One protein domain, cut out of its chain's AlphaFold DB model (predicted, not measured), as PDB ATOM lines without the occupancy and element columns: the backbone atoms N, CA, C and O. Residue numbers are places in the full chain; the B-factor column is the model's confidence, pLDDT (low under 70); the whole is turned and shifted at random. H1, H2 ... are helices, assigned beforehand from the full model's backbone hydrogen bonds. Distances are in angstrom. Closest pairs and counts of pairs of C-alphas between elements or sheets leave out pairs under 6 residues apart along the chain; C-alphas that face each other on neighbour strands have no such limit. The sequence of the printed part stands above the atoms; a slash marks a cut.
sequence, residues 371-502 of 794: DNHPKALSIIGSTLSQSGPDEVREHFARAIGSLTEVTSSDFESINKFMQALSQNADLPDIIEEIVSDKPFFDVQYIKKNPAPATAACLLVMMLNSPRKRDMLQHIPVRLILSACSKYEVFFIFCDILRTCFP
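Overview. This is residues 371 to 502 of the 794 residues of an uncharacterized protein of Trichomonas vaginalis (UniProt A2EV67). A rounded ball of helices is built round H6 as its core, with H2, H3, H4, H7, H8 and H9 packed about it. H1 packs on H2 and H3, and H5 lies farthest from the middle. The printed part has 132 residues with nine named helices, H1 to H9 in order, and no named strand, an all helix class. It is compact, with a radius of gyration of the C-alphas of 13.4 A, and spans 35 by 33 by 24 A.

Along the chain. The longest helices are H2, residues 389 to 402, 20.1 A, and H3, residues 408 to 421, 20.2 A from first to last C-alpha. H6, residues 451 to 462, measures 16.5 A, H9, residues 490 to 500, 15.1 A, and H4, residues 427 to 436, 14.1 A. H1 is residues 376 to 383, H5 443 to 448, H7 467 to 472 and H8 477 to 484. C-alpha 376 is at (-101.339, -42.573, 42.937) and C-alpha 500 at (-107.284, -44.457, 70.093).

Arrangement. H2, H4 and H6 form a bundle, three helices that touch one another. The closest C-alphas of H2 and H4 are those of Ala 397 and Ile 434, 5.1 A apart. H6 is the hub, touching six helices, among them H3 at Ile 414 and Leu 459, 6.8 A between C-alphas. H1 and H2 are a hairpin, a shallow tilt of 21 degrees, opposite ways. H5 and H8 only just touch, with 3 pairs of C-alphas within 8 A. Every O i to N i+4 pair is within hydrogen-bond range in H2 to H9; in H1, 3 of 4.

Size, cuts and confidence. The C-alphas of Ser 387 and Pro 502 are the two farthest apart, 37.2 A. The printed part has no cut and no long link. The pLDDT is under 70 at residues 381 to 390, 423 to 425, 489 and 491 to 502.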
ATOM      1  N   ASP A 371    -104.188 -44.771  38.528       78.56
ATOM      2  CA  ASP A 371    -104.774 -45.718  39.509       78.56
ATOM      3  C   ASP A 371    -103.808 -46.818  40.011       78.56
ATOM      4  O   ASP A 371    -103.968 -47.303  41.125       78.56
ATOM      5  N   ASN A 372    -102.803 -47.199  39.210       77.25
ATOM      6  CA  ASN A 372    -101.798 -48.225  39.544       77.25
ATOM      7  C   ASN A 372    -100.365 -47.670  39.668       77.25
ATOM      8  O   ASN A 372     -99.387 -48.406  39.520       77.25
ATOM      9  N   HIS A 373    -100.208 -46.358  39.817       82.31
ATOM     10  CA  HIS A 373     -98.902 -45.718  39.927       82.31
ATOM     11  C   HIS A 373     -98.441 -45.681  41.397       82.31
ATOM     12  O   HIS A 373     -99.254 -45.376  42.263       82.31
ATOM     13  N   PRO A 374     -97.142 -45.857  41.715       76.75
ATOM     14  CA  PRO A 374     -96.655 -45.795  43.102       76.75
ATOM     15  C   PRO A 374     -96.970 -44.482  43.835       76.75
ATOM     16  O   PRO A 374     -97.007 -44.439  45.051       76.75
ATOM     17  N   LYS A 375     -97.205 -43.398  43.086       79.12
ATOM     18  CA  LYS A 375     -97.585 -42.078  43.621       79.12
ATOM     19  C   LYS A 375     -99.069 -41.741  43.429       79.12
ATOM     20  O   LYS A 375     -99.428 -40.565  43.414       79.12
ATOM     21  N   ALA A 376     -99.916 -42.749  43.215       82.12
ATOM     22  CA  ALA A 376    -101.339 -42.573  42.937       82.12
ATOM     23  C   ALA A 376    -102.038 -41.765  44.034       82.12
ATOM     24  O   ALA A 376    -102.731 -40.811  43.708       82.12
ATOM     25  N   LEU A 377    -101.792 -42.072  45.314       80.44
ATOM     26  CA  LEU A 377    -102.409 -41.360  46.440       80.44
ATOM     27  C   LEU A 377    -102.076 -39.866  46.462       80.44
ATOM     28  O   LEU A 377    -102.971 -39.040  46.624       80.44
ATOM     29  N   SER A 378    -100.809 -39.511  46.244       77.31
ATOM     30  CA  SER A 378    -100.364 -38.113  46.176       77.31
ATOM     31  C   SER A 378    -101.014 -37.359  45.010       77.31
ATOM     32  O   SER A 378    -101.421 -36.201  45.146       77.31
ATOM     33  N   ILE A 379    -101.159 -38.018  43.859       77.25
ATOM     34  CA  ILE A 379    -101.805 -37.430  42.685       77.25
ATOM     35  C   ILE A 379    -103.316 -37.291  42.916       77.25
ATOM     36  O   ILE A 379    -103.854 -36.197  42.809       77.25
ATOM     37  N   ILE A 380    -104.005 -38.370  43.274       77.31
ATOM     38  CA  ILE A 380    -105.465 -38.424  43.445       77.31
ATOM     39  C   ILE A 380    -105.915 -37.494  44.573       77.31
ATOM     40  O   ILE A 380    -106.845 -36.716  44.375       77.31
ATOM     41  N   GLY A 381    -105.209 -37.483  45.709       69.19
ATOM     42  CA  GLY A 381    -105.534 -36.613  46.841       69.19
ATOM     43  C   GLY A 381    -105.445 -35.111  46.532       69.19
ATOM     44  O   GLY A 381    -106.112 -34.324  47.193       69.19
ATOM     45  N   SER A 382    -104.647 -34.707  45.534       68.75
ATOM     46  CA  SER A 382    -104.497 -33.297  45.122       68.75
ATOM     47  C   SER A 382    -105.364 -32.896  43.935       68.75
ATOM     48  O   SER A 382    -105.686 -31.722  43.784       68.75
ATOM     49  N   THR A 383    -105.694 -33.844  43.055       67.00
ATOM     50  CA  THR A 383    -106.343 -33.548  41.767       67.00
ATOM     51  C   THR A 383    -107.831 -33.834  41.771       67.00
ATOM     52  O   THR A 383    -108.565 -33.140  41.076       67.00
ATOM     53  N   LEU A 384    -108.286 -34.796  42.578       62.97
ATOM     54  CA  LEU A 384    -109.698 -35.154  42.653       62.97
ATOM     55  C   LEU A 384    -110.422 -34.527  43.846       62.97
ATOM     56  O   LEU A 384    -111.638 -34.581  43.885       62.97
ATOM     57  N   SER A 385    -109.750 -33.839  44.774       55.66
ATOM     58  CA  SER A 385    -110.443 -33.081  45.837       55.66
ATOM     59  C   SER A 385    -111.410 -32.005  45.305       55.66
ATOM     60  O   SER A 385    -112.223 -31.484  46.065       55.66
ATOM     61  N   GLN A 386    -111.326 -31.669  44.012       57.09
ATOM     62  CA  GLN A 386    -112.248 -30.778  43.296       57.09
ATOM     63  C   GLN A 386    -113.269 -31.515  42.408       57.09
ATOM     64  O   GLN A 386    -114.168 -30.883  41.856       57.09
ATOM     65  N   SER A 387    -113.130 -32.831  42.263       62.44
ATOM     66  CA  SER A 387    -114.053 -33.721  41.557       62.44
ATOM     67  C   SER A 387    -115.209 -34.133  42.473       62.44
ATOM     68  O   SER A 387    -115.137 -33.986  43.694       62.44
ATOM     69  N   GLY A 388    -116.300 -34.645  41.896       62.53
ATOM     70  CA  GLY A 388    -117.435 -35.119  42.690       62.53
ATOM     71  C   GLY A 388    -117.032 -36.251  43.655       62.53
ATOM     72  O   GLY A 388    -116.136 -37.037  43.330       62.53
ATOM     73  N   PRO A 389    -117.688 -36.383  44.824       64.81
ATOM     74  CA  PRO A 389    -117.325 -37.367  45.850       64.81
ATOM     75  C   PRO A 389    -117.314 -38.826  45.351       64.81
ATOM     76  O   PRO A 389    -116.491 -39.619  45.806       64.81
ATOM     77  N   ASP A 390    -118.152 -39.172  44.368       69.81
ATOM     78  CA  ASP A 390    -118.204 -40.515  43.771       69.81
ATOM     79  C   ASP A 390    -116.936 -40.901  42.990       69.81
ATOM     80  O   ASP A 390    -116.478 -42.045  43.067       69.81
ATOM     81  N   GLU A 391    -116.358 -39.959  42.241       70.75
ATOM     82  CA  GLU A 391    -115.151 -40.181  41.433       70.75
ATOM     83  C   GLU A 391    -113.926 -40.277  42.340       70.75
ATOM     84  O   GLU A 391    -113.084 -41.168  42.201       70.75
ATOM     85  N   VAL A 392    -113.873 -39.390  43.335       70.19
ATOM     86  CA  VAL A 392    -112.870 -39.408  44.396       70.19
ATOM     87  C   VAL A 392    -112.827 -40.770  45.080       70.19
ATOM     88  O   VAL A 392    -111.751 -41.355  45.202       70.19
ATOM     89  N   ARG A 393    -113.992 -41.299  45.472       73.62
ATOM     90  CA  ARG A 393    -114.140 -42.607  46.118       73.62
ATOM     91  C   ARG A 393    -113.515 -43.732  45.290       73.62
ATOM     92  O   ARG A 393    -112.650 -44.450  45.794       73.62
ATOM     93  N   GLU A 394    -113.927 -43.881  44.027       76.50
ATOM     94  CA  GLU A 394    -113.483 -44.980  43.149       76.50
ATOM     95  C   GLU A 394    -111.960 -44.959  42.942       76.50
ATOM     96  O   GLU A 394    -111.285 -45.990  43.056       76.50
ATOM     97  N   HIS A 395    -111.400 -43.781  42.665       78.69
ATOM     98  CA  HIS A 395    -109.969 -43.628  42.408       78.69
ATOM     99  C   HIS A 395    -109.131 -43.814  43.674       78.69
ATOM    100  O   HIS A 395    -108.100 -44.492  43.640       78.69
ATOM    101  N   PHE A 396    -109.582 -43.277  44.807       81.38
ATOM    102  CA  PHE A 396    -108.854 -43.383  46.068       81.38
ATOM    103  C   PHE A 396    -108.820 -44.832  46.588       81.38
ATOM    104  O   PHE A 396    -107.752 -45.324  46.953       81.38
ATOM    105  N   ALA A 397    -109.934 -45.575  46.507       82.75
ATOM    106  CA  ALA A 397    -109.977 -47.002  46.856       82.75
ATOM    107  C   ALA A 397    -109.056 -47.863  45.966       82.75
ATOM    108  O   ALA A 397    -108.411 -48.821  46.418       82.75
ATOM    109  N   ARG A 398    -108.936 -47.520  44.677       83.62
ATOM    110  CA  ARG A 398    -107.973 -48.174  43.779       83.62
ATOM    111  C   ARG A 398    -106.533 -47.861  44.141       83.62
ATOM    112  O   ARG A 398    -105.755 -48.808  44.246       83.62
ATOM    113  N   ALA A 399    -106.224 -46.594  44.399       85.00
ATOM    114  CA  ALA A 399    -104.893 -46.148  44.789       85.00
ATOM    115  C   ALA A 399    -104.403 -46.871  46.048       85.00
ATOM    116  O   ALA A 399    -103.328 -47.468  46.008       85.00
ATOM    117  N   ILE A 400    -105.225 -46.921  47.104       87.88
ATOM    118  CA  ILE A 400    -104.939 -47.689  48.330       87.88
ATOM    119  C   ILE A 400    -104.649 -49.149  47.993       87.88
ATOM    120  O   ILE A 400    -103.639 -49.699  48.420       87.88
ATOM    121  N   GLY A 401    -105.510 -49.781  47.189       86.00
ATOM    122  CA  GLY A 401    -105.344 -51.186  46.819       86.00
ATOM    123  C   GLY A 401    -104.099 -51.493  45.986       86.00
ATOM    124  O   GLY A 401    -103.705 -52.654  45.935       86.00
ATOM    125  N   SER A 402    -103.497 -50.489  45.347       85.94
ATOM    126  CA  SER A 402    -102.282 -50.631  44.535       85.94
ATOM    127  C   SER A 402    -100.980 -50.424  45.319       85.94
ATOM    128  O   SER A 402     -99.906 -50.713  44.790       85.94
ATOM    129  N   LEU A 403    -101.057 -49.940  46.565       86.06
ATOM    130  CA  LEU A 403     -99.883 -49.664  47.390       86.06
ATOM    131  C   LEU A 403     -99.086 -50.932  47.674       86.06
ATOM    132  O   LEU A 403     -99.653 -51.935  48.092       86.06
ATOM    133  N   THR A 404     -97.767 -50.865  47.518       85.44
ATOM    134  CA  THR A 404     -96.822 -51.933  47.897       85.44
ATOM    135  C   THR A 404     -96.105 -51.652  49.218       85.44
ATOM    136  O   THR A 404     -95.603 -52.565  49.864       85.44
ATOM    137  N   GLU A 405     -96.059 -50.386  49.618       85.94
ATOM    138  CA  GLU A 405     -95.503 -49.886  50.874       85.94
ATOM    139  C   GLU A 405     -96.281 -48.636  51.304       85.94
ATOM    140  O   GLU A 405     -97.025 -48.070  50.500       85.94
ATOM    141  N   VAL A 406     -96.134 -48.224  52.567       83.81
ATOM    142  CA  VAL A 406     -96.687 -46.954  53.064       83.81
ATOM    143  C   VAL A 406     -95.545 -46.075  53.552       83.81
ATOM    144  O   VAL A 406     -94.851 -46.414  54.512       83.81
ATOM    145  N   THR A 407     -95.364 -44.941  52.885       84.00
ATOM    146  CA  THR A 407     -94.312 -43.961  53.178       84.00
ATOM    147  C   THR A 407     -94.864 -42.748  53.925       84.00
ATOM    148  O   THR A 407     -96.077 -42.511  53.961       84.00
ATOM    149  N   SER A 408     -93.974 -41.918  54.473       80.44
ATOM    150  CA  SER A 408     -94.342 -40.625  55.069       80.44
ATOM    151  C   SER A 408     -95.118 -39.729  54.084       80.44
ATOM    152  O   SER A 408     -96.075 -39.058  54.471       80.44
ATOM    153  N   SER A 409     -94.788 -39.790  52.786       77.00
ATOM    154  CA  SER A 409     -95.502 -39.056  51.731       77.00
ATOM    155  C   SER A 409     -96.937 -39.556  51.518       77.00
ATOM    156  O   SER A 409     -97.816 -38.763  51.171       77.00
ATOM    157  N   ASP A 410     -97.190 -40.855  51.695       82.81
ATOM    158  CA  ASP A 410     -98.536 -41.428  51.577       82.81
ATOM    159  C   ASP A 410     -99.400 -41.010  52.764       82.81
ATOM    160  O   ASP A 410    -100.545 -40.598  52.577       82.81
ATOM    161  N   PHE A 411     -98.829 -41.019  53.974       82.88
ATOM    162  CA  PHE A 411     -99.491 -40.510  55.175       82.88
ATOM    163  C   PHE A 411     -99.880 -39.032  55.034       82.88
ATOM    164  O   PHE A 411    -101.027 -38.670  55.297       82.88
ATOM    165  N   GLU A 412     -98.969 -38.176  54.564       79.81
ATOM    166  CA  GLU A 412     -99.289 -36.769  54.296       79.81
ATOM    167  C   GLU A 412    -100.413 -36.614  53.266       79.81
ATOM    168  O   GLU A 412    -101.284 -35.759  53.430       79.81
ATOM    169  N   SER A 413    -100.409 -37.444  52.221       78.62
ATOM    170  CA  SER A 413    -101.440 -37.423  51.178       78.62
ATOM    171  C   SER A 413    -102.808 -37.820  51.737       78.62
ATOM    172  O   SER A 413    -103.798 -37.149  51.451       78.62
ATOM    173  N   ILE A 414    -102.861 -38.851  52.589       83.00
ATOM    174  CA  ILE A 414    -104.071 -39.267  53.315       83.00
ATOM    175  C   ILE A 414    -104.549 -38.153  54.255       83.00
ATOM    176  O   ILE A 414    -105.733 -37.828  54.271       83.00
ATOM    177  N   ASN A 415    -103.649 -37.511  55.000       81.44
ATOM    178  CA  ASN A 415    -104.010 -36.412  55.895       81.44
ATOM    179  C   ASN A 415    -104.612 -35.225  55.135       81.44
ATOM    180  O   ASN A 415    -105.663 -34.704  55.503       81.44
ATOM    181  N   LYS A 416    -103.970 -34.819  54.039       74.88
ATOM    182  CA  LYS A 416    -104.440 -33.722  53.188       74.88
ATOM    183  C   LYS A 416    -105.783 -34.057  52.533       74.88
ATOM    184  O   LYS A 416    -106.653 -33.194  52.467       74.88
ATOM    185  N   PHE A 417    -105.984 -35.309  52.127       78.06
ATOM    186  CA  PHE A 417    -107.274 -35.811  51.656       78.06
ATOM    187  C   PHE A 417    -108.373 -35.682  52.724       78.06
ATOM    188  O   PHE A 417    -109.431 -35.113  52.459       78.06
ATOM    189  N   MET A 418    -108.095 -36.132  53.951       80.00
ATOM    190  CA  MET A 418    -109.022 -36.020  55.082       80.00
ATOM    191  C   MET A 418    -109.363 -34.563  55.411       80.00
ATOM    192  O   MET A 418    -110.515 -34.255  55.697       80.00
ATOM    193  N   GLN A 419    -108.386 -33.654  55.333       76.81
ATOM    194  CA  GLN A 419    -108.608 -32.215  55.513       76.81
ATOM    195  C   GLN A 419    -109.457 -31.611  54.391       76.81
ATOM    196  O   GLN A 419    -110.348 -30.814  54.666       76.81
ATOM    197  N   ALA A 420    -109.213 -31.993  53.135       70.12
ATOM    198  CA  ALA A 420    -109.976 -31.487  51.997       70.12
ATOM    199  C   ALA A 420    -111.461 -31.871  52.083       70.12
ATOM    200  O   ALA A 420    -112.330 -31.074  51.732       70.12
ATOM    201  N   LEU A 421    -111.756 -33.069  52.594       73.06
ATOM    202  CA  LEU A 421    -113.121 -33.570  52.737       73.06
ATOM    203  C   LEU A 421    -113.728 -33.344  54.126       73.06
ATOM    204  O   LEU A 421    -114.882 -33.708  54.338       73.06
ATOM    205  N   SER A 422    -113.017 -32.722  55.071       71.81
ATOM    206  CA  SER A 422    -113.500 -32.573  56.454       71.81
ATOM    207  C   SER A 422    -114.767 -31.721  56.573       71.81
ATOM    208  O   SER A 422    -115.436 -31.757  57.601       71.81
ATOM    209  N   GLN A 423    -115.074 -30.916  55.552       66.62
ATOM    210  CA  GLN A 423    -116.296 -30.109  55.474       66.62
ATOM    211  C   GLN A 423    -117.475 -30.859  54.835       66.62
ATOM    212  O   GLN A 423    -118.589 -30.339  54.827       66.62
ATOM    213  N   ASN A 424    -117.251 -32.061  54.299       69.44
ATOM    214  CA  ASN A 424    -118.285 -32.867  53.669       69.44
ATOM    215  C   ASN A 424    -118.991 -33.737  54.722       69.44
ATOM    216  O   ASN A 424    -118.357 -34.565  55.377       69.44
ATOM    217  N   ALA A 425    -120.301 -33.545  54.890       66.25
ATOM    218  CA  ALA A 425    -121.101 -34.282  55.870       66.25
ATOM    219  C   ALA A 425    -121.114 -35.800  55.605       66.25
ATOM    220  O   ALA A 425    -121.213 -36.576  56.555       66.25
ATOM    221  N   ASP A 426    -120.923 -36.207  54.347       79.38
ATOM    222  CA  ASP A 426    -120.954 -37.605  53.901       79.38
ATOM    223  C   ASP A 426    -119.584 -38.302  54.013       79.38
ATOM    224  O   ASP A 426    -119.425 -39.452  53.604       79.38
ATOM    225  N   LEU A 427    -118.563 -37.635  54.573       81.94
ATOM    226  CA  LEU A 427    -117.215 -38.198  54.716       81.94
ATOM    227  C   LEU A 427    -117.193 -39.590  55.387       81.94
ATOM    228  O   LEU A 427    -116.472 -40.453  54.889       81.94
ATOM    229  N   PRO A 428    -117.948 -39.865  56.474       84.62
ATOM    230  CA  PRO A 428    -117.987 -41.202  57.059       84.62
ATOM    231  C   PRO A 428    -118.475 -42.279  56.082       84.62
ATOM    232  O   PRO A 428    -117.857 -43.337  56.025       84.62
ATOM    233  N   ASP A 429    -119.527 -42.003  55.302       84.50
ATOM    234  CA  ASP A 429    -120.066 -42.945  54.310       84.50
ATOM    235  C   ASP A 429    -119.061 -43.176  53.173       84.50
ATOM    236  O   ASP A 429    -118.814 -44.314  52.783       84.50
ATOM    237  N   ILE A 430    -118.388 -42.114  52.710       82.38
ATOM    238  CA  ILE A 430    -117.328 -42.217  51.695       82.38
ATOM    239  C   ILE A 430    -116.195 -43.129  52.184       82.38
ATOM    240  O   ILE A 430    -115.731 -43.989  51.435       82.38
ATOM    241  N   ILE A 431    -115.731 -42.964  53.429       86.75
ATOM    242  CA  ILE A 431    -114.663 -43.817  53.975       86.75
ATOM    243  C   ILE A 431    -115.164 -45.249  54.161       86.75
ATOM    244  O   ILE A 431    -114.429 -46.174  53.823       86.75
ATOM    245  N   GLU A 432    -116.386 -45.444  54.665       86.56
ATOM    246  CA  GLU A 432    -116.992 -46.768  54.847       86.56
ATOM    247  C   GLU A 432    -117.052 -47.541  53.534       86.56
ATOM    248  O   GLU A 432    -116.610 -48.689  53.473       86.56
ATOM    249  N   GLU A 433    -117.477 -46.892  52.457       82.69
ATOM    250  CA  GLU A 433    -117.485 -47.495  51.131       82.69
ATOM    251  C   GLU A 433    -116.070 -47.778  50.612       82.69
ATOM    252  O   GLU A 433    -115.820 -48.883  50.134       82.69
ATOM    253  N   ILE A 434    -115.115 -46.846  50.764       84.12
ATOM    254  CA  ILE A 434    -113.711 -47.060  50.355       84.12
ATOM    255  C   ILE A 434    -113.135 -48.311  51.021       84.12
ATOM    256  O   ILE A 434    -112.475 -49.108  50.353       84.12
ATOM    257  N   VAL A 435    -113.353 -48.480  52.328       85.25
ATOM    258  CA  VAL A 435    -112.766 -49.601  53.073       85.25
ATOM    259  C   VAL A 435    -113.538 -50.910  52.906       85.25
ATOM    260  O   VAL A 435    -112.954 -51.970  53.125       85.25
ATOM    261  N   SER A 436    -114.807 -50.850  52.492       79.94
ATOM    262  CA  SER A 436    -115.665 -52.023  52.275       79.94
ATOM    263  C   SER A 436    -115.580 -52.591  50.853       79.94
ATOM    264  O   SER A 436    -115.837 -53.778  50.655       79.94
ATOM    265  N   ASP A 437    -115.200 -51.780  49.858       70.25
ATOM    266  CA  ASP A 437    -115.160 -52.169  48.435       70.25
ATOM    267  C   ASP A 437    -114.086 -53.232  48.119       70.25
ATOM    268  O   ASP A 437    -114.123 -53.914  47.092       70.25
ATOM    269  N   LYS A 438    -113.107 -53.418  49.015       71.12
ATOM    270  CA  LYS A 438    -112.015 -54.386  48.847       71.12
ATOM    271  C   LYS A 438    -111.768 -55.207  50.109       71.12
ATOM    272  O   LYS A 438    -111.978 -54.720  51.215       71.12
ATOM    273  N   PRO A 439    -111.211 -56.429  49.979       83.19
ATOM    274  CA  PRO A 439    -110.865 -57.275  51.118       83.19
ATOM    275  C   PRO A 439    -109.570 -56.800  51.803       83.19
ATOM    276  O   PRO A 439    -108.689 -57.605  52.090       83.19
ATOM    277  N   PHE A 440    -109.417 -55.492  52.044       85.56
ATOM    278  CA  PHE A 440    -108.217 -54.918  52.663       85.56
ATOM    279  C   PHE A 440    -107.905 -55.556  54.013       85.56
ATOM    280  O   PHE A 440    -106.742 -55.709  54.370       85.56
ATOM    281  N   PHE A 441    -108.948 -55.944  54.741       87.75
ATOM    282  CA  PHE A 441    -108.849 -56.500  56.082       87.75
ATOM    283  C   PHE A 441    -108.887 -58.034  56.120       87.75
ATOM    284  O   PHE A 441    -108.932 -58.617  57.201       87.75
ATOM    285  N   ASP A 442    -108.844 -58.700  54.961       86.88
ATOM    286  CA  ASP A 442    -108.688 -60.151  54.905       86.88
ATOM    287  C   ASP A 442    -107.265 -60.561  55.314       86.88
ATOM    288  O   ASP A 442    -106.269 -60.020  54.832       86.88
ATOM    289  N   VAL A 443    -107.155 -61.564  56.187       83.38
ATOM    290  CA  VAL A 443    -105.870 -62.008  56.751       83.38
ATOM    291  C   VAL A 443    -104.909 -62.499  55.663       83.38
ATOM    292  O   VAL A 443    -103.708 -62.232  55.741       83.38
ATOM    293  N   GLN A 444    -105.405 -63.190  54.630       85.06
ATOM    294  CA  GLN A 444    -104.564 -63.663  53.524       85.06
ATOM    295  C   GLN A 444    -104.120 -62.509  52.627       85.06
ATOM    296  O   GLN A 444    -103.014 -62.545  52.082       85.06
ATOM    297  N   TYR A 445    -104.952 -61.477  52.488       86.44
ATOM    298  CA  TYR A 445    -104.593 -60.252  51.782       86.44
ATOM    299  C   TYR A 445    -103.493 -59.476  52.524       86.44
ATOM    300  O   TYR A 445    -102.451 -59.189  51.932       86.44
ATOM    301  N   ILE A 446    -103.663 -59.238  53.832       87.12
ATOM    302  CA  ILE A 446    -102.694 -58.519  54.681       87.12
ATOM    303  C   ILE A 446    -101.332 -59.225  54.686       87.12
ATOM    304  O   ILE A 446    -100.296 -58.572  54.578       87.12
ATOM    305  N   LYS A 447    -101.314 -60.562  54.766       82.75
ATOM    306  CA  LYS A 447    -100.073 -61.351  54.722       82.75
ATOM    307  C   LYS A 447     -99.283 -61.163  53.431       82.75
ATOM    308  O   LYS A 447     -98.060 -61.103  53.473       82.75
ATOM    309  N   LYS A 448     -99.970 -61.083  52.288       86.38
ATOM    310  CA  LYS A 448     -99.319 -60.882  50.985       86.38
ATOM    311  C   LYS A 448     -98.778 -59.468  50.838       86.38
ATOM    312  O   LYS A 448     -97.697 -59.287  50.287       86.38
ATOM    313  N   ASN A 449     -99.556 -58.482  51.275       87.44
ATOM    314  CA  ASN A 449     -99.194 -57.080  51.190       87.44
ATOM    315  C   ASN A 449     -99.987 -56.268  52.229       87.44
ATOM    316  O   ASN A 449    -101.179 -56.023  52.019       87.44
ATOM    317  N   PRO A 450     -99.354 -55.830  53.330       87.12
ATOM    318  CA  PRO A 450    -100.067 -55.113  54.375       87.12
ATOM    319  C   PRO A 450    -100.321 -53.640  54.042       87.12
ATOM    320  O   PRO A 450    -101.210 -53.048  54.647       87.12
ATOM    321  N   ALA A 451     -99.626 -53.054  53.059       88.44
ATOM    322  CA  ALA A 451     -99.698 -51.619  52.780       88.44
ATOM    323  C   ALA A 451    -101.120 -51.075  52.515       88.44
ATOM    324  O   ALA A 451    -101.477 -50.051  53.106       88.44
ATOM    325  N   PRO A 452    -101.987 -51.740  51.721       90.75
ATOM    326  CA  PRO A 452    -103.366 -51.290  51.547       90.75
ATOM    327  C   PRO A 452    -104.172 -51.314  52.852       90.75
ATOM    328  O   PRO A 452    -104.932 -50.388  53.120       90.75
ATOM    329  N   ALA A 453    -103.981 -52.342  53.686       89.81
ATOM    330  CA  ALA A 453    -104.660 -52.470  54.974       89.81
ATOM    331  C   ALA A 453    -104.200 -51.389  55.960       89.81
ATOM    332  O   ALA A 453    -105.019 -50.808  56.669       89.81
ATOM    333  N   THR A 454    -102.902 -51.074  55.959       87.69
ATOM    334  CA  THR A 454    -102.313 -49.969  56.720       87.69
ATOM    335  C   THR A 454    -102.930 -48.629  56.333       87.69
ATOM    336  O   THR A 454    -103.394 -47.893  57.200       87.69
ATOM    337  N   ALA A 455    -102.967 -48.313  55.035       89.06
ATOM    338  CA  ALA A 455    -103.512 -47.056  54.530       89.06
ATOM    339  C   ALA A 455    -105.030 -46.943  54.768       89.06
ATOM    340  O   ALA A 455    -105.507 -45.894  55.203       89.06
ATOM    341  N   ALA A 456    -105.781 -48.030  54.564       90.31
ATOM    342  CA  ALA A 456    -107.206 -48.089  54.885       90.31
ATOM    343  C   ALA A 456    -107.456 -47.896  56.390       90.31
ATOM    344  O   ALA A 456    -108.306 -47.098  56.777       90.31
ATOM    345  N   CYS A 457    -106.675 -48.556  57.252       87.88
ATOM    346  CA  CYS A 457    -106.770 -48.380  58.699       87.88
ATOM    347  C   CYS A 457    -106.444 -46.937  59.116       87.88
ATOM    348  O   CYS A 457    -107.142 -46.383  59.960       87.88
ATOM    349  N   LEU A 458    -105.430 -46.304  58.513       86.06
ATOM    350  CA  LEU A 458    -105.096 -44.895  58.747       86.06
ATOM    351  C   LEU A 458    -106.276 -43.965  58.438       86.06
ATOM    352  O   LEU A 458    -106.586 -43.104  59.256       86.06
ATOM    353  N   LEU A 459    -106.977 -44.165  57.318       87.56
ATOM    354  CA  LEU A 459    -108.162 -43.366  56.969       87.56
ATOM    355  C   LEU A 459    -109.248 -43.441  58.037       87.56
ATOM    356  O   LEU A 459    -109.724 -42.406  58.502       87.56
ATOM    357  N   VAL A 460    -109.606 -44.658  58.462       87.69
ATOM    358  CA  VAL A 460    -110.616 -44.855  59.513       87.69
ATOM    359  C   VAL A 460    -110.160 -44.208  60.818       87.69
ATOM    360  O   VAL A 460    -110.936 -43.545  61.498       87.69
ATOM    361  N   MET A 461    -108.880 -44.340  61.159       81.69
ATOM    362  CA  MET A 461    -108.310 -43.780  62.382       81.69
ATOM    363  C   MET A 461    -108.309 -42.248  62.405       81.69
ATOM    364  O   MET A 461    -108.473 -41.657  63.474       81.69
ATOM    365  N   MET A 462    -108.161 -41.608  61.247       82.62
ATOM    366  CA  MET A 462    -108.172 -40.151  61.105       82.62
ATOM    367  C   MET A 462    -109.583 -39.554  61.031       82.62
ATOM    368  O   MET A 462    -109.736 -38.333  61.078       82.62
ATOM    369  N   LEU A 463    -110.621 -40.386  60.927       83.06
ATOM    370  CA  LEU A 463    -112.004 -39.933  60.877       83.06
ATOM    371  C   LEU A 463    -112.452 -39.376  62.237       83.06
ATOM    372  O   LEU A 463    -112.463 -40.077  63.247       83.06
ATOM    373  N   ASN A 464    -112.893 -38.119  62.262       78.06
ATOM    374  CA  ASN A 464    -113.491 -37.504  63.448       78.06
ATOM    375  C   ASN A 464    -115.019 -37.694  63.450       78.06
ATOM    376  O   ASN A 464    -115.774 -36.740  63.271       78.06
ATOM    377  N   SER A 465    -115.476 -38.945  63.572       79.12
ATOM    378  CA  SER A 465    -116.900 -39.312  63.550       79.12
ATOM    379  C   SER A 465    -117.198 -40.426  64.553       79.12
ATOM    380  O   SER A 465    -116.384 -41.339  64.673       79.12
ATOM    381  N   PRO A 466    -118.380 -40.446  65.201       72.81
ATOM    382  CA  PRO A 466    -118.817 -41.582  66.017       72.81
ATOM    383  C   PRO A 466    -118.775 -42.930  65.275       72.81
ATOM    384  O   PRO A 466    -118.479 -43.954  65.887       72.81
ATOM    385  N   ARG A 467    -118.984 -42.925  63.947       78.19
ATOM    386  CA  ARG A 467    -118.917 -44.120  63.081       78.19
ATOM    387  C   ARG A 467    -117.530 -44.743  62.974       78.19
ATOM    388  O   ARG A 467    -117.425 -45.928  62.676       78.19
ATOM    389  N   LYS A 468    -116.465 -43.980  63.255       80.75
ATOM    390  CA  LYS A 468    -115.089 -44.499  63.299       80.75
ATOM    391  C   LYS A 468    -115.012 -45.768  64.148       80.75
ATOM    392  O   LYS A 468    -114.341 -46.719  63.759       80.75
ATOM    393  N   ARG A 469    -115.720 -45.796  65.284       70.56
ATOM    394  CA  ARG A 469    -115.765 -46.961  66.171       70.56
ATOM    395  C   ARG A 469    -116.335 -48.182  65.459       70.56
ATOM    396  O   ARG A 469    -115.688 -49.223  65.467       70.56
ATOM    397  N   ASP A 470    -117.523 -48.048  64.881       76.94
ATOM    398  CA  ASP A 470    -118.243 -49.157  64.248       76.94
ATOM    399  C   ASP A 470    -117.383 -49.784  63.143       76.94
ATOM    400  O   ASP A 470    -117.251 -50.999  63.046       76.94
ATOM    401  N   MET A 471    -116.668 -48.949  62.388       81.75
ATOM    402  CA  MET A 471    -115.738 -49.408  61.360       81.75
ATOM    403  C   MET A 471    -114.511 -50.123  61.946       81.75
ATOM    404  O   MET A 471    -114.124 -51.186  61.465       81.75
ATOM    405  N   LEU A 472    -113.900 -49.577  63.005       77.56
ATOM    406  CA  LEU A 472    -112.737 -50.185  63.665       77.56
ATOM    407  C   LEU A 472    -113.055 -51.537  64.310       77.56
ATOM    408  O   LEU A 472    -112.163 -52.380  64.402       77.56
ATOM    409  N   GLN A 473    -114.307 -51.776  64.716       75.69
ATOM    410  CA  GLN A 473    -114.720 -53.055  65.304       75.69
ATOM    411  C   GLN A 473    -114.524 -54.240  64.359       75.69
ATOM    412  O   GLN A 473    -114.305 -55.358  64.827       75.69
ATOM    413  N   HIS A 474    -114.537 -53.988  63.049       81.62
ATOM    414  CA  HIS A 474    -114.385 -54.997  62.007       81.62
ATOM    415  C   HIS A 474    -112.949 -55.106  61.460       81.62
ATOM    416  O   HIS A 474    -112.676 -55.965  60.624       81.62
ATOM    417  N   ILE A 475    -112.009 -54.291  61.953       84.75
ATOM    418  CA  ILE A 475    -110.627 -54.231  61.456       84.75
ATOM    419  C   ILE A 475    -109.686 -55.033  62.378       84.75
ATOM    420  O   ILE A 475    -109.696 -54.826  63.594       84.75
ATOM    421  N   PRO A 476    -108.814 -55.916  61.847       84.50
ATOM    422  CA  PRO A 476    -107.822 -56.650  62.634       84.50
ATOM    423  C   PRO A 476    -106.603 -55.761  62.949       84.50
ATOM    424  O   PRO A 476    -105.491 -55.982  62.467       84.50
ATOM    425  N   VAL A 477    -106.810 -54.717  63.759       79.88
ATOM    426  CA  VAL A 477    -105.827 -53.646  64.024       79.88
ATOM    427  C   VAL A 477    -104.482 -54.183  64.536       79.88
ATOM    428  O   VAL A 477    -103.436 -53.670  64.147       79.88
ATOM    429  N   ARG A 478    -104.485 -55.240  65.361       77.88
ATOM    430  CA  ARG A 478    -103.258 -55.853  65.910       77.88
ATOM    431  C   ARG A 478    -102.394 -56.505  64.829       77.88
ATOM    432  O   ARG A 478    -101.180 -56.309  64.809       77.88
ATOM    433  N   LEU A 479    -103.030 -57.224  63.905       81.12
ATOM    434  CA  LEU A 479    -102.359 -57.823  62.756       81.12
ATOM    435  C   LEU A 479    -101.760 -56.746  61.851       81.12
ATOM    436  O   LEU A 479    -100.601 -56.854  61.457       81.12
ATOM    437  N   ILE A 480    -102.526 -55.686  61.569       84.12
ATOM    438  CA  ILE A 480    -102.054 -54.553  60.765       84.12
ATOM    439  C   ILE A 480    -100.854 -53.893  61.451       84.12
ATOM    440  O   ILE A 480     -99.829 -53.714  60.811       84.12
ATOM    441  N   LEU A 481    -100.929 -53.609  62.754       77.75
ATOM    442  CA  LEU A 481     -99.828 -53.051  63.551       77.75
ATOM    443  C   LEU A 481     -98.521 -53.838  63.423       77.75
ATOM    444  O   LEU A 481     -97.477 -53.249  63.145       77.75
ATOM    445  N   SER A 482     -98.579 -55.157  63.611       76.56
ATOM    446  CA  SER A 482     -97.400 -56.018  63.478       76.56
ATOM    447  C   SER A 482     -96.867 -56.011  62.044       76.56
ATOM    448  O   SER A 482     -95.666 -55.836  61.827       76.56
ATOM    449  N   ALA A 483     -97.756 -56.068  61.049       78.31
ATOM    450  CA  ALA A 483     -97.375 -56.005  59.644       78.31
ATOM    451  C   ALA A 483     -96.738 -54.654  59.251       78.31
ATOM    452  O   ALA A 483     -95.807 -54.618  58.444       78.31
ATOM    453  N   CYS A 484     -97.193 -53.556  59.863       77.12
ATOM    454  CA  CYS A 484     -96.698 -52.194  59.657       77.12
ATOM    455  C   CYS A 484     -95.336 -51.916  60.289       77.12
ATOM    456  O   CYS A 484     -94.729 -50.907  59.939       77.12
ATOM    457  N   SER A 485     -94.855 -52.756  61.213       73.44
ATOM    458  CA  SER A 485     -93.577 -52.553  61.927       73.44
ATOM    459  C   SER A 485     -92.369 -52.372  61.004       73.44
ATOM    460  O   SER A 485     -91.360 -51.790  61.395       73.44
ATOM    461  N   LYS A 486     -92.487 -52.839  59.758       70.56
ATOM    462  CA  LYS A 486     -91.463 -52.752  58.714       70.56
ATOM    463  C   LYS A 486     -91.498 -51.441  57.916       70.56
ATOM    464  O   LYS A 486     -90.614 -51.232  57.089       70.56
ATOM    465  N   TYR A 487     -92.501 -50.585  58.118       76.88
ATOM    466  CA  TYR A 487     -92.698 -49.349  57.356       76.88
ATOM    467  C   TYR A 487     -92.238 -48.109  58.125       76.88
ATOM    468  O   TYR A 487     -92.308 -48.048  59.349       76.88
ATOM    469  N   GLU A 488     -91.817 -47.077  57.389       72.56
ATOM    470  CA  GLU A 488     -91.340 -45.802  57.950       72.56
ATOM    471  C   GLU A 488     -92.401 -45.124  58.833       72.56
ATOM    472  O   GLU A 488     -92.097 -44.567  59.887       72.56
ATOM    473  N   VAL A 489     -93.672 -45.246  58.441       68.62
ATOM    474  CA  VAL A 489     -94.814 -44.653  59.148       68.62
ATOM    475  C   VAL A 489     -95.197 -45.386  60.434       68.62
ATOM    476  O   VAL A 489     -96.142 -44.966  61.096       68.62
ATOM    477  N   PHE A 490     -94.499 -46.462  60.815       74.56
ATOM    478  CA  PHE A 490     -94.840 -47.267  61.990       74.56
ATOM    479  C   PHE A 490     -94.984 -46.429  63.263       74.56
ATOM    480  O   PHE A 490     -95.955 -46.603  63.994       74.56
ATOM    481  N   PHE A 491     -94.066 -45.490  63.514       68.38
ATOM    482  CA  PHE A 491     -94.120 -44.640  64.707       68.38
ATOM    483  C   PHE A 491     -95.327 -43.697  64.691       68.38
ATOM    484  O   PHE A 491     -96.029 -43.591  65.691       68.38
ATOM    485  N   ILE A 492     -95.628 -43.095  63.535       67.56
ATOM    486  CA  ILE A 492     -96.802 -42.232  63.345       67.56
ATOM    487  C   ILE A 492     -98.085 -43.044  63.558       67.56
ATOM    488  O   ILE A 492     -98.990 -42.625  64.278       67.56
ATOM    489  N   PHE A 493     -98.144 -44.239  62.972       69.62
ATOM    490  CA  PHE A 493     -99.256 -45.168  63.127       69.62
ATOM    491  C   PHE A 493     -99.425 -45.599  64.589       69.62
ATOM    492  O   PHE A 493    -100.545 -45.604  65.091       69.62
ATOM    493  N   CYS A 494     -98.329 -45.881  65.300       65.75
ATOM    494  CA  CYS A 494     -98.338 -46.208  66.724       65.75
ATOM    495  C   CYS A 494     -98.792 -45.041  67.596       65.75
ATOM    496  O   CYS A 494     -99.505 -45.280  68.558       65.75
ATOM    497  N   ASP A 495     -98.428 -43.800  67.288       62.41
ATOM    498  CA  ASP A 495     -98.864 -42.634  68.065       62.41
ATOM    499  C   ASP A 495    -100.360 -42.339  67.848       62.41
ATOM    500  O   ASP A 495    -101.104 -42.075  68.802       62.41
ATOM    501  N   ILE A 496    -100.842 -42.482  66.608       59.75
ATOM    502  CA  ILE A 496    -102.275 -42.406  66.273       59.75
ATOM    503  C   ILE A 496    -103.046 -43.565  66.918       59.75
ATOM    504  O   ILE A 496    -104.174 -43.402  67.382       59.75
ATOM    505  N   LEU A 497    -102.441 -44.748  66.998       63.56
ATOM    506  CA  LEU A 497    -103.051 -45.875  67.680       63.56
ATOM    507  C   LEU A 497    -103.014 -45.716  69.185       63.56
ATOM    508  O   LEU A 497    -104.056 -45.875  69.782       63.56
ATOM    509  N   ARG A 498    -101.919 -45.290  69.811       57.41
ATOM    510  CA  ARG A 498    -101.852 -45.012  71.257       57.41
ATOM    511  C   ARG A 498    -102.914 -44.021  71.712       57.41
ATOM    512  O   ARG A 498    -103.403 -44.130  72.834       57.41
ATOM    513  N   THR A 499    -103.283 -43.077  70.848       48.66
ATOM    514  CA  THR A 499    -104.358 -42.116  71.119       48.66
ATOM    515  C   THR A 499    -105.766 -42.712  71.001       48.66
ATOM    516  O   THR A 499    -106.663 -42.194  71.658       48.66
ATOM    517  N   CYS A 500    -105.969 -43.810  70.261       45.19
ATOM    518  CA  CYS A 500    -107.284 -44.457  70.093       45.19
ATOM    519  C   CYS A 500    -107.404 -45.854  70.749       45.19
ATOM    520  O   CYS A 500    -108.504 -46.331  70.977       45.19
ATOM    521  N   PHE A 501    -106.277 -46.510  71.024       51.00
ATOM    522  CA  PHE A 501    -106.089 -47.881  71.498       51.00
ATOM    523  C   PHE A 501    -104.686 -48.011  72.139       51.00
ATOM    524  O   PHE A 501    -103.688 -48.179  71.434       51.00
ATOM    525  N   PRO A 502    -104.546 -47.997  73.473       45.47
ATOM    526  CA  PRO A 502    -103.250 -48.102  74.167       45.47
ATOM    527  C   PRO A 502    -102.521 -49.467  74.043       45.47
ATOM    528  O   PRO A 502    -101.640 -49.769  74.839       45.47
TER     529      PRO A 502